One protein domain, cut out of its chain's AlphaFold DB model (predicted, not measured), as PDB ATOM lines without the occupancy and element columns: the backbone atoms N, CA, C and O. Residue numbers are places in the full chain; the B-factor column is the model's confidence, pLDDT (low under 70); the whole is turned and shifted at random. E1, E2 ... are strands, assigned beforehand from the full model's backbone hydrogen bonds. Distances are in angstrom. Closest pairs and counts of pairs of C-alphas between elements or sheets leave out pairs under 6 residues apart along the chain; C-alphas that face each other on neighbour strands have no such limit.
ATOM      1  N   MET A   9       2.644  80.339  45.733       68.31
ATOM      2  CA  MET A   9       2.969  80.035  47.116       68.31
ATOM      3  C   MET A   9       2.852  78.528  47.298       68.31
ATOM      4  O   MET A   9       1.833  77.937  46.943       68.31
ATOM      5  N   VAL A  10       3.903  77.904  47.818       70.94
ATOM      6  CA  VAL A  10       3.903  76.466  48.090       70.94
ATOM      7  C   VAL A  10       4.362  76.257  49.517       70.94
ATOM      8  O   VAL A  10       5.469  76.653  49.888       70.94
ATOM      9  N   SER A  11       3.502  75.633  50.310       71.12
ATOM     10  CA  SER A  11       3.787  75.220  51.674       71.12
ATOM     11  C   SER A  11       3.678  73.705  51.785       71.12
ATOM     12  O   SER A  11       2.935  73.055  51.050       71.12
ATOM     13  N   GLY A  12       4.461  73.128  52.684       70.56
ATOM     14  CA  GLY A  12       4.416  71.700  52.948       70.56
ATOM     15  C   GLY A  12       5.472  71.281  53.960       70.56
ATOM     16  O   GLY A  12       6.504  71.947  54.092       70.56
ATOM     17  N   PRO A  13       5.232  70.195  54.703       69.94
ATOM     18  CA  PRO A  13       6.258  69.613  55.542       69.94
ATOM     19  C   PRO A  13       7.265  68.836  54.678       69.94
ATOM     20  O   PRO A  13       6.895  68.068  53.793       69.94
ATOM     21  N   LEU A  14       8.551  69.040  54.946       70.69
ATOM     22  CA  LEU A  14       9.638  68.157  54.548       70.69
ATOM     23  C   LEU A  14       9.898  67.217  55.724       70.69
ATOM     24  O   LEU A  14      10.385  67.634  56.775       70.69
ATOM     25  N   GLU A  15       9.519  65.957  55.552       66.25
ATOM     26  CA  GLU A  15       9.686  64.905  56.553       66.25
ATOM     27  C   GLU A  15      10.736  63.920  56.043       66.25
ATOM     28  O   GLU A  15      10.685  63.486  54.891       66.25
ATOM     29  N   TRP A  16      11.704  63.579  56.891       60.72
ATOM     30  CA  TRP A  16      12.630  62.487  56.619       60.72
ATOM     31  C   TRP A  16      12.735  61.580  57.838       60.72
ATOM     32  O   TRP A  16      12.631  62.007  58.990       60.72
ATOM     33  N   SER A  17      12.914  60.297  57.560       53.47
ATOM     34  CA  SER A  17      13.127  59.267  58.568       53.47
ATOM     35  C   SER A  17      14.461  58.590  58.302       53.47
ATOM     36  O   SER A  17      14.894  58.472  57.155       53.47
ATOM     37  N   GLU A  18      15.113  58.158  59.370       52.47
ATOM     38  CA  GLU A  18      16.308  57.324  59.301       52.47
ATOM     39  C   GLU A  18      16.018  56.078  60.139       52.47
ATOM     40  O   GLU A  18      15.545  56.183  61.273       52.47
ATOM     41  N   ASN A  19      16.207  54.894  59.552       57.31
ATOM     42  CA  ASN A  19      15.874  53.601  60.165       57.31
ATOM     43  C   ASN A  19      14.449  53.531  60.757       57.31
ATOM     44  O   ASN A  19      14.262  53.091  61.888       57.31
ATOM     45  N   PHE A  20      13.440  53.985  60.001       54.41
ATOM     46  CA  PHE A  20      12.014  53.956  60.380       54.41
ATOM     47  C   PHE A  20      11.639  54.759  61.641       54.41
ATOM     48  O   PHE A  20      10.477  54.756  62.045       54.41
ATOM     49  N   LYS A  21      12.577  55.511  62.232       45.94
ATOM     50  CA  LYS A  21      12.281  56.544  63.226       45.94
ATOM     51  C   LYS A  21      12.140  57.896  62.533       45.94
ATOM     52  O   LYS A  21      13.007  58.328  61.770       45.94
ATOM     53  N   MET A  22      11.016  58.561  62.790       49.34
ATOM     54  CA  MET A  22      10.764  59.926  62.336       49.34
ATOM     55  C   MET A  22      11.644  60.874  63.161       49.34
ATOM     56  O   MET A  22      11.291  61.238  64.278       49.34
ATOM     57  N   ASN A  23      12.825  61.209  62.641       53.91
ATOM     58  CA  ASN A  23      13.842  61.927  63.415       53.91
ATOM     59  C   ASN A  23      13.717  63.452  63.309       53.91
ATOM     60  O   ASN A  23      14.208  64.155  64.189       53.91
ATOM     61  N   ALA A  24      13.064  63.983  62.270       59.22
ATOM     62  CA  ALA A  24      12.867  65.423  62.136       59.22
ATOM     63  C   ALA A  24      11.707  65.783  61.199       59.22
ATOM     64  O   ALA A  24      11.460  65.126  60.185       59.22
ATOM     65  N   LYS A  25      11.031  66.887  61.528       63.06
ATOM     66  CA  LYS A  25      10.027  67.540  60.687       63.06
ATOM     67  C   LYS A  25      10.453  68.978  60.423       63.06
ATOM     68  O   LYS A  25      10.668  69.745  61.359       63.06
ATOM     69  N   LEU A  26      10.554  69.341  59.149       69.81
ATOM     70  CA  LEU A  26      10.842  70.696  58.690       69.81
ATOM     71  C   LEU A  26       9.582  71.271  58.044       69.81
ATOM     72  O   LEU A  26       9.150  70.817  56.990       69.81
ATOM     73  N   GLY A  27       8.983  72.282  58.660       69.50
ATOM     74  CA  GLY A  27       7.954  73.089  58.016       69.50
ATOM     75  C   GLY A  27       8.589  73.996  56.965       69.50
ATOM     76  O   GLY A  27       9.524  74.740  57.261       69.50
ATOM     77  N   MET A  28       8.083  73.950  55.737       68.06
ATOM     78  CA  MET A  28       8.533  74.817  54.656       68.06
ATOM     79  C   MET A  28       7.367  75.649  54.130       68.06
ATOM     80  O   MET A  28       6.314  75.120  53.773       68.06
ATOM     81  N   HIS A  29       7.580  76.956  54.033       67.12
ATOM     82  CA  HIS A  29       6.669  77.888  53.390       67.12
ATOM     83  C   HIS A  29       7.439  78.742  52.381       67.12
ATOM     84  O   HIS A  29       8.231  79.609  52.746       67.12
ATOM     85  N   SER A  30       7.203  78.514  51.092       64.25
ATOM     86  CA  SER A  30       7.869  79.225  50.000       64.25
ATOM     87  C   SER A  30       6.943  80.242  49.338       64.25
ATOM     88  O   SER A  30       5.769  79.961  49.093       64.25
ATOM     89  N   MET A  31       7.482  81.420  49.028       61.25
ATOM     90  CA  MET A  31       6.796  82.467  48.277       61.25
ATOM     91  C   MET A  31       7.720  82.991  47.177       61.25
ATOM     92  O   MET A  31       8.852  83.398  47.445       61.25
ATOM     93  N   SER A  32       7.250  83.006  45.928       63.91
ATOM     94  CA  SER A  32       8.018  83.565  44.811       63.91
ATOM     95  C   SER A  32       7.216  84.608  44.040       63.91
ATOM     96  O   SER A  32       6.033  84.415  43.764       63.91
ATOM     97  N   TYR A  33       7.870  85.706  43.654       58.41
ATOM     98  CA  TYR A  33       7.287  86.725  42.788       58.41
ATOM     99  C   TYR A  33       7.776  86.486  41.361       58.41
ATOM    100  O   TYR A  33       8.938  86.748  41.039       58.41
ATOM    101  N   ALA A  34       6.889  85.972  40.503       54.31
ATOM    102  CA  ALA A  34       7.220  85.668  39.111       54.31
ATOM    103  C   ALA A  34       7.777  86.870  38.355       54.31
ATOM    104  O   ALA A  34       8.746  86.753  37.610       54.31
ATOM    105  N   ASN A  35       7.179  88.032  38.605       59.78
ATOM    106  CA  ASN A  35       7.348  89.211  37.766       59.78
ATOM    107  C   ASN A  35       8.627  90.000  38.097       59.78
ATOM    108  O   ASN A  35       8.966  90.930  37.378       59.78
ATOM    109  N   ALA A  36       9.338  89.644  39.176       67.00
ATOM    110  CA  ALA A  36      10.514  90.379  39.655       67.00
ATOM    111  C   ALA A  36      11.769  89.508  39.844       67.00
ATOM    112  O   ALA A  36      12.790  90.011  40.312       67.00
ATOM    113  N   GLY A  37      11.707  88.204  39.539       79.19
ATOM    114  CA  GLY A  37      12.847  87.290  39.700       79.19
ATOM    115  C   GLY A  37      13.386  87.198  41.136       79.19
ATOM    116  O   GLY A  37      14.566  86.917  41.355       79.19
ATOM    117  N   LYS A  38      12.533  87.479  42.124       85.31
ATOM    118  CA  LYS A  38      12.861  87.504  43.553       85.31
ATOM    119  C   LYS A  38      11.793  86.760  44.346       85.31
ATOM    120  O   LYS A  38      10.638  86.662  43.933       85.31
ATOM    121  N   GLY A  39      12.172  86.229  45.495       86.69
ATOM    122  CA  GLY A  39      11.281  85.509  46.394       86.69
ATOM    123  C   GLY A  39      11.973  85.203  47.707       86.69
ATOM    124  O   GLY A  39      13.138  85.540  47.891       86.69
ATOM    125  N   HIS A  40      11.263  84.542  48.608       86.69
ATOM    126  CA  HIS A  40      11.834  84.086  49.862       86.69
ATOM    127  C   HIS A  40      11.221  82.753  50.294       86.69
ATOM    128  O   HIS A  40      10.101  82.385  49.932       86.69
ATOM    129  N   LEU A  41      11.990  82.017  51.077       85.62
ATOM    130  CA  LEU A  41      11.630  80.748  51.676       85.62
ATOM    131  C   LEU A  41      11.689  80.905  53.186       85.62
ATOM    132  O   LEU A  41      12.754  81.174  53.733       85.62
ATOM    133  N   ASN A  42      10.556  80.719  53.849       85.62
ATOM    134  CA  ASN A  42      10.487  80.646  55.297       85.62
ATOM    135  C   ASN A  42      10.548  79.174  55.703       85.62
ATOM    136  O   ASN A  42       9.735  78.353  55.272       85.62
ATOM    137  N   LEU A  43      11.548  78.844  56.507       84.38
ATOM    138  CA  LEU A  43      11.764  77.527  57.077       84.38
ATOM    139  C   LEU A  43      11.493  77.582  58.571       84.38
ATOM    140  O   LEU A  43      12.034  78.448  59.256       84.38
ATOM    141  N   SER A  44      10.716  76.624  59.060       82.00
ATOM    142  CA  SER A  44      10.406  76.464  60.477       82.00
ATOM    143  C   SER A  44      10.750  75.044  60.908       82.00
ATOM    144  O   SER A  44      10.231  74.083  60.344       82.00
ATOM    145  N   TYR A  45      11.638  74.884  61.882       81.44
ATOM    146  CA  TYR A  45      12.086  73.575  62.371       81.44
ATOM    147  C   TYR A  45      12.491  73.652  63.837       81.44
ATOM    148  O   TYR A  45      12.793  74.730  64.326       81.44
ATOM    149  N   ASN A  46      12.522  72.516  64.531       79.75
ATOM    150  CA  ASN A  46      12.959  72.452  65.924       79.75
ATOM    151  C   ASN A  46      14.374  71.878  66.015       79.75
ATOM    152  O   ASN A  46      14.664  70.857  65.389       79.75
ATOM    153  N   ILE A  47      15.227  72.494  66.830       76.69
ATOM    154  CA  ILE A  47      16.530  71.942  67.218       76.69
ATOM    155  C   ILE A  47      16.517  71.761  68.729       76.69
ATOM    156  O   ILE A  47      16.349  72.732  69.453       76.69
ATOM    157  N   ALA A  48      16.693  70.525  69.204       78.19
ATOM    158  CA  ALA A  48      16.740  70.211  70.638       78.19
ATOM    159  C   ALA A  48      15.543  70.761  71.455       78.19
ATOM    160  O   ALA A  48      15.689  71.095  72.623       78.19
ATOM    161  N   GLY A  49      14.358  70.846  70.837       77.81
ATOM    162  CA  GLY A  49      13.140  71.386  71.459       77.81
ATOM    163  C   GLY A  49      12.903  72.881  71.220       77.81
ATOM    164  O   GLY A  49      11.782  73.341  71.412       77.81
ATOM    165  N   GLU A  50      13.896  73.610  70.711       79.69
ATOM    166  CA  GLU A  50      13.794  75.045  70.446       79.69
ATOM    167  C   GLU A  50      13.309  75.323  69.012       79.69
ATOM    168  O   GLU A  50      13.971  74.896  68.051       79.69
ATOM    169  N   PRO A  51      12.192  76.052  68.829       84.19
ATOM    170  CA  PRO A  51      11.690  76.405  67.511       84.19
ATOM    171  C   PRO A  51      12.582  77.443  66.834       84.19
ATOM    172  O   PRO A  51      12.861  78.517  67.358       84.19
ATOM    173  N   GLN A  52      12.992  77.127  65.615       83.94
ATOM    174  CA  GLN A  52      13.789  77.971  64.741       83.94
ATOM    175  C   GLN A  52      12.935  78.443  63.573       83.94
ATOM    176  O   GLN A  52      12.252  77.644  62.930       83.94
ATOM    177  N   GLN A  53      13.029  79.732  63.254       85.56
ATOM    178  CA  GLN A  53      12.484  80.306  62.029       85.56
ATOM    179  C   GLN A  53      13.606  80.963  61.235       85.56
ATOM    180  O   GLN A  53      14.371  81.767  61.761       85.56
ATOM    181  N   HIS A  54      13.710  80.616  59.959       86.00
ATOM    182  CA  HIS A  54      14.740  81.129  59.070       86.00
ATOM    183  C   HIS A  54      14.138  81.562  57.743       86.00
ATOM    184  O   HIS A  54      13.519  80.767  57.039       86.00
ATOM    185  N   ARG A  55      14.393  82.816  57.375       88.69
ATOM    186  CA  ARG A  55      14.061  83.357  56.061       88.69
ATOM    187  C   ARG A  55      15.280  83.284  55.147       88.69
ATOM    188  O   ARG A  55      16.352  83.773  55.489       88.69
ATOM    189  N   ILE A  56      15.106  82.672  53.984       90.19
ATOM    190  CA  ILE A  56      16.129  82.531  52.948       90.19
ATOM    191  C   ILE A  56      15.639  83.265  51.712       90.19
ATOM    192  O   ILE A  56      14.617  82.905  51.132       90.19
ATOM    193  N   GLU A  57      16.376  84.282  51.288       91.50
ATOM    194  CA  GLU A  57      16.070  84.998  50.052       91.50
ATOM    195  C   GLU A  57      16.404  84.134  48.827       91.50
ATOM    196  O   GLU A  57      17.357  83.349  48.819       91.50
ATOM    197  N   ILE A  58      15.610  84.282  47.772       89.31
ATOM    198  CA  ILE A  58      15.747  83.562  46.508       89.31
ATOM    199  C   ILE A  58      15.773  84.591  45.380       89.31
ATOM    200  O   ILE A  58      14.972  85.525  45.341       89.31
ATOM    201  N   THR A  59      16.669  84.402  44.420       90.06
ATOM    202  CA  THR A  59      16.735  85.212  43.203       90.06
ATOM    203  C   THR A  59      16.852  84.327  41.971       90.06
ATOM    204  O   THR A  59      17.374  83.211  42.047       90.06
ATOM    205  N   SER A  60      16.360  84.799  40.830       86.44
ATOM    206  CA  SER A  60      16.533  84.139  39.545       86.44
ATOM    207  C   SER A  60      17.535  84.868  38.652       86.44
ATOM    208  O   SER A  60      17.769  86.069  38.767       86.44
ATOM    209  N   ARG A  61      18.149  84.113  37.741       86.50
ATOM    210  CA  ARG A  61      18.949  84.629  36.627       86.50
ATOM    211  C   ARG A  61      18.532  83.929  35.347       86.50
ATOM    212  O   ARG A  61      18.188  82.749  35.387       86.50
ATOM    213  N   ILE A  62      18.586  84.637  34.227       83.31
ATOM    214  CA  ILE A  62      18.337  84.044  32.912       83.31
ATOM    215  C   ILE A  62      19.408  82.979  32.641       83.31
ATOM    216  O   ILE A  62      20.585  83.165  32.957       83.31
ATOM    217  N   SER A  63      18.981  81.832  32.119       79.44
ATOM    218  CA  SER A  63      19.867  80.750  31.708       79.44
ATOM    219  C   SER A  63      20.675  81.143  30.473       79.44
ATOM    220  O   SER A  63      20.129  81.638  29.494       79.44
ATOM    221  N   ASN A  64      21.970  80.826  30.477       75.06
ATOM    222  CA  ASN A  64      22.833  81.015  29.307       75.06
ATOM    223  C   ASN A  64      22.632  79.931  28.225       75.06
ATOM    224  O   ASN A  64      23.277  79.993  27.185       75.06
ATOM    225  N   LEU A  65      21.799  78.913  28.475       69.88
ATOM    226  CA  LEU A  65      21.646  77.731  27.609       69.88
ATOM    227  C   LEU A  65      20.545  77.859  26.539       69.88
ATOM    228  O   LEU A  65      20.175  76.857  25.934       69.88
ATOM    229  N   GLY A  66      20.053  79.072  26.278       56.47
ATOM    230  CA  GLY A  66      18.980  79.304  25.311       56.47
ATOM    231  C   GLY A  66      17.612  78.878  25.846       56.47
ATOM    232  O   GLY A  66      17.499  77.976  26.677       56.47
ATOM    233  N   ASN A  67      16.577  79.568  25.372       60.06
ATOM    234  CA  ASN A  67      15.243  79.675  25.967       60.06
ATOM    235  C   ASN A  67      15.277  80.495  27.262       60.06
ATOM    236  O   ASN A  67      16.169  80.335  28.089       60.06
ATOM    237  N   GLU A  68      14.292  81.368  27.446       67.19
ATOM    238  CA  GLU A  68      14.121  82.341  28.542       67.19
ATOM    239  C   GLU A  68      13.975  81.704  29.949       67.19
ATOM    240  O   GLU A  68      13.413  82.280  30.878       67.19
ATOM    241  N   ALA A  69      14.467  80.480  30.125       73.50
ATOM    242  CA  ALA A  69      14.441  79.711  31.346       73.50
ATOM    243  C   ALA A  69      15.162  80.455  32.473       73.50
ATOM    244  O   ALA A  69      16.346  80.792  32.396       73.50
ATOM    245  N   LEU A  70      14.434  80.652  33.568       78.06
ATOM    246  CA  LEU A  70      14.959  81.228  34.792       78.06
ATOM    247  C   LEU A  70      15.617  80.148  35.652       78.06
ATOM    248  O   LEU A  70      15.022  79.124  35.993       78.06
ATOM    249  N   ILE A  71      16.852  80.414  36.061       83.88
ATOM    250  CA  ILE A  71      17.590  79.620  37.030       83.88
ATOM    251  C   ILE A  71      17.441  80.267  38.402       83.88
ATOM    252  O   ILE A  71      17.916  81.379  38.618       83.88
ATOM    253  N   TRP A  72      16.836  79.544  39.340       84.62
ATOM    254  CA  TRP A  72      16.667  79.989  40.722       84.62
ATOM    255  C   TRP A  72      17.869  79.634  41.606       84.62
ATOM    256  O   TRP A  72      18.397  78.517  41.547       84.62
ATOM    257  N   PHE A  73      18.256  80.586  42.452       89.31
ATOM    258  CA  PHE A  73      19.341  80.509  43.424       89.31
ATOM    259  C   PHE A  73      18.852  80.952  44.801       89.31
ATOM    260  O   PHE A  73      18.113  81.925  44.917       89.31
ATOM    261  N   PHE A  74      19.337  80.283  45.839       92.06
ATOM    262  CA  PHE A  74      19.242  80.751  47.215       92.06
ATOM    263  C   PHE A  74      20.357  81.757  47.496       92.06
ATOM    264  O   PHE A  74      21.491  81.563  47.053       92.06
ATOM    265  N   ILE A  75      20.059  82.791  48.270       93.19
ATOM    266  CA  ILE A  75      21.056  83.672  48.872       93.19
ATOM    267  C   ILE A  75      21.376  83.096  50.249       93.19
ATOM    268  O   ILE A  75      20.502  82.993  51.109       93.19
ATOM    269  N   CYS A  76      22.618  82.661  50.458       92.31
ATOM    270  CA  CYS A  76      23.022  82.125  51.753       92.31
ATOM    271  C   CYS A  76      22.956  83.224  52.830       92.31
ATOM    272  O   CYS A  76      23.642  84.230  52.671       92.31
ATOM    273  N   PRO A  77      22.244  83.016  53.953       90.06
ATOM    274  CA  PRO A  77      22.070  84.052  54.975       90.06
ATOM    275  C   PRO A  77      23.358  84.393  55.739       90.06
ATOM    276  O   PRO A  77      23.449  85.448  56.350       90.06
ATOM    277  N   VAL A  78      24.356  83.502  55.718       90.31
ATOM    278  CA  VAL A  78      25.636  83.700  56.421       90.31
ATOM    279  C   VAL A  78      26.679  84.350  55.514       90.31
ATOM    280  O   VAL A  78      27.397  85.249  55.928       90.31
ATOM    281  N   THR A  79      26.775  83.893  54.263       90.88
ATOM    282  CA  THR A  79      27.863  84.302  53.355       90.88
ATOM    283  C   THR A  79      27.424  85.282  52.271       90.88
ATOM    284  O   THR A  79      28.268  85.758  51.518       90.88
ATOM    285  N   ASN A  80      26.117  85.518  52.119       92.25
ATOM    286  CA  ASN A  80      25.497  86.243  51.003       92.25
ATOM    287  C   ASN A  80      25.827  85.693  49.600       92.25
ATOM    288  O   ASN A  80      25.485  86.302  48.586       92.25
ATOM    289  N   LYS A  81      26.454  84.512  49.507       91.50
ATOM    290  CA  LYS A  81      26.755  83.853  48.233       91.50
ATOM    291  C   LYS A  81      25.502  83.216  47.641       91.50
ATOM    292  O   LYS A  81      24.664  82.670  48.362       91.50
ATOM    293  N   LEU A  82      25.422  83.230  46.312       91.31
ATOM    294  CA  LEU A  82      24.390  82.508  45.574       91.31
ATOM    295  C   LEU A  82      24.692  81.012  45.546       91.31
ATOM    296  O   LEU A  82      25.789  80.599  45.174       91.31
ATOM    297  N   ALA A  83      23.694  80.204  45.882       90.62
ATOM    298  CA  ALA A  83      23.808  78.758  45.969       90.62
ATOM    299  C   ALA A  83      22.629  78.069  45.273       90.62
ATOM    300  O   ALA A  83      21.489  78.520  45.354       90.62
ATOM    301  N   ARG A  84      22.876  76.931  44.614       87.75
ATOM    302  CA  ARG A  84      21.791  76.055  44.116       87.75
ATOM    303  C   ARG A  84      21.273  75.094  45.183       87.75
ATOM    304  O   ARG A  84      20.195  74.531  45.023       87.75
ATOM    305  N   LYS A  85      22.056  74.902  46.243       87.88
ATOM    306  CA  LYS A  85      21.764  74.058  47.398       87.88
ATOM    307  C   LYS A  85      22.279  74.773  48.639       87.88
ATOM    308  O   LYS A  85      23.352  75.375  48.591       87.88
ATOM    309  N   LEU A  86      21.522  74.695  49.721       89.06
ATOM    310  CA  LEU A  86      21.993  75.026  51.058       89.06
ATOM    311  C   LEU A  86      22.073  73.733  51.860       89.06
ATOM    312  O   LEU A  86      21.349  72.779  51.578       89.06
ATOM    313  N   PHE A  87      22.949  73.718  52.847       86.81
ATOM    314  CA  PHE A  87      23.207  72.561  53.684       86.81
ATOM    315  C   PHE A  87      22.949  72.912  55.136       86.81
ATOM    316  O   PHE A  87      23.223  74.032  55.558       86.81
ATOM    317  N   PHE A  88      22.435  71.962  55.901       84.62
ATOM    318  CA  PHE A  88      22.204  72.154  57.321       84.62
ATOM    319  C   PHE A  88      23.487  71.852  58.102       84.62
ATOM    320  O   PHE A  88      24.015  70.750  57.993       84.62
ATOM    321  N   ASN A  89      23.991  72.813  58.879       82.75
ATOM    322  CA  ASN A  89      25.212  72.648  59.685       82.75
ATOM    323  C   ASN A  89      24.935  72.265  61.153       82.75
ATOM    324  O   ASN A  89      25.781  72.477  62.015       82.75
ATOM    325  N   GLY A  90      23.727  71.783  61.458       77.75
ATOM    326  CA  GLY A  90      23.287  71.515  62.830       77.75
ATOM    327  C   GLY A  90      22.586  72.693  63.507       77.75
ATOM    328  O   GLY A  90      21.911  72.481  64.506       77.75
ATOM    329  N   GLN A  91      22.686  73.910  62.959       81.25
ATOM    330  CA  GLN A  91      21.994  75.099  63.481       81.25
ATOM    331  C   GLN A  91      21.117  75.784  62.437       81.25
ATOM    332  O   GLN A  91      19.992  76.181  62.729       81.25
ATOM    333  N   ARG A  92      21.634  75.966  61.217       86.06
ATOM    334  CA  ARG A  92      20.923  76.650  60.134       86.06
ATOM    335  C   ARG A  92      21.358  76.166  58.758       86.06
ATOM    336  O   ARG A  92      22.339  75.441  58.605       86.06
ATOM    337  N   PHE A  93      20.618  76.590  57.739       88.94
ATOM    338  CA  PHE A  93      20.952  76.319  56.345       88.94
ATOM    339  C   PHE A  93      22.003  77.313  55.830       88.94
ATOM    340  O   PHE A  93      21.773  78.523  55.789       88.94
ATOM    341  N   VAL A  94      23.159  76.798  55.421       90.94
ATOM    342  CA  VAL A  94      24.344  77.566  55.026       90.94
ATOM    343  C   VAL A  94      24.880  77.145  53.656       90.94
ATOM    344  O   VAL A  94      24.495  76.125  53.083       90.94
ATOM    345  N   HIS A  95      25.766  77.971  53.098       91.75
ATOM    346  CA  HIS A  95      26.520  77.644  51.890       91.75
ATOM    347  C   HIS A  95      27.535  76.534  52.196       91.75
ATOM    348  O   HIS A  95      28.078  76.492  53.295       91.75
ATOM    349  N   GLN A  96      27.860  75.693  51.208       85.31
ATOM    350  CA  GLN A  96      28.807  74.575  51.373       85.31
ATOM    351  C   GLN A  96      30.174  74.984  51.943       85.31
ATOM    352  O   GLN A  96      30.838  74.193  52.589       85.31
ATOM    353  N   SER A  97      30.589  76.237  51.733       84.25
ATOM    354  CA  SER A  97      31.850  76.775  52.263       84.25
ATOM    355  C   SER A  97      31.833  77.050  53.773       84.25
ATOM    356  O   SER A  97      32.738  77.712  54.263       84.25
ATOM    357  N   GLN A  98      30.765  76.691  54.483       85.75
ATOM    358  CA  GLN A  98      30.609  76.846  55.936       85.75
ATOM    359  C   GLN A  98      30.382  75.496  56.626       85.75
ATOM    360  O   GLN A  98      29.914  75.459  57.759       85.75
ATOM    361  N   ILE A  99      30.629  74.397  55.915       82.06
ATOM    362  CA  ILE A  99      30.559  73.050  56.470       82.06
ATOM    363  C   ILE A  99      31.983  72.547  56.630       82.06
ATOM    364  O   ILE A  99      32.719  72.462  55.644       82.06
ATOM    365  N   ASP A 100      32.324  72.177  57.856       70.88
ATOM    366  CA  ASP A 100      33.574  71.499  58.166       70.88
ATOM    367  C   ASP A 100      33.452  70.002  57.845       70.88
ATOM    368  O   ASP A 100      32.388  69.401  57.996       70.88
ATOM    369  N   GLY A 101      34.536  69.392  57.359       65.50
ATOM    370  CA  GLY A 101      34.563  67.967  57.000       65.50
ATOM    371  C   GLY A 101      34.171  67.637  55.553       65.50
ATOM    372  O   GLY A 101      34.130  66.465  55.185       65.50
ATOM    373  N   LEU A 102      33.927  68.640  54.701       65.69
ATOM    374  CA  LEU A 102      33.916  68.443  53.249       65.69
ATOM    375  C   LEU A 102      35.349  68.477  52.704       65.69
ATOM    376  O   LEU A 102      36.132  69.347  53.079       65.69
TER     377      LEU A 102
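This is residues 9 to 102 of the 133 residues of an uncharacterized protein of Pedobacter sp (UniProt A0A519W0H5). You are looking at one long, twisted sheet of five strands, E1 to E5, curled like part of a barrel but left open, with E1 and E5 at its two edges. After E5 comes a long stretch with no named element, residues 76 to 102, which first folds back beside E5 through a short pairing of residues 82 to 83 with residues 74 to 75, and then makes a small paired turn of its own, residues 87 to 88 with residues 93 to 94. The printed part has 94 residues with no named helix and five named strands, E1, E2, E3, E4 and E5 along the chain, in the same order across the sheet and antiparallel throughout. The class is all strand, with 52 of the 94 printed residues in the strands. The whole is only just loose, close to compact, with a radius of gyration of the C-alphas of 15.1 A, and the C-alphas span 44 by 32 by 24 A.

Start with E1, residues 9 to 18, and E2, residues 21 to 33, an antiparallel hairpin with 160 degrees between their directions. Look there for N 14 and O 26, 2.8 A apart and within hydrogen-bond range; the C-alphas of Ser 11 and His 29, which face each other, are 4.3 A apart. Next comes E3, residues 38 to 47, the antiparallel neighbour of E2 at 160 degrees; find N 29 and O 42 within hydrogen-bond range at 2.9 A. On its other side stands E4, residues 50 to 62, antiparallel to E3 at 156 degrees, with N 41 and O 56 at 2.8 A and N 52 and O 45 at 2.7 A, both within hydrogen-bond range. Last is E5, residues 70 to 75, antiparallel to E4 at 144 degrees, where N 73 and O 59 are within hydrogen-bond range at 2.8 A. Together the strands form a meander, each strand the antiparallel neighbour of the one before. From edge to edge their lines turn by 64 degrees, and the way across the sheet turns by 128 degrees. E1 and E5, the edge strands, are apart, as are E1 and E4, and E2 and E5. The closest C-alphas of E2 and E4 are those of Ser 32 and Ile 58, 7.9 A apart.

Find C-alpha 9 at (2.969, 80.035, 47.116); from there E1 runs 29.0 A to C-alpha 18 at (16.308, 57.324, 59.301). E2, residues 21 to 33, returns over 36.8 A, and E3, residues 38 to 47, covers 28.6 A. E4, residues 50 to 62, reaches 38.9 A from its first to its last C-alpha; it and E2 are the longest strands by residues, with 13 each. E5, residues 70 to 75, is 15.5 A long and ends at C-alpha 75, (21.056, 83.672, 48.872).

The two C-alphas farthest apart are those of Gly 49 and Gly 66, 47.2 A. The C-alphas of Met 9 and Leu 102, the first and last printed, are 33.6 A apart. The printed part has no cut. The links E1 to E2, E2 to E3 and E3 to E4 are tight, and E4 to E5 is short with 7 residues. Past E5, follow residues 76 to 102, whose C-alphas lie 6 to 21 A from the mean of all C-alphas. The mean pLDDT of the printed part is 77.1; look for values under 70 at residues 9 and 13, residues 15 to 36, residues 65 to 68 and residues 101 to 102. In this model E2 has a mean pLDDT of 61, and E4 and E5 have 87 each.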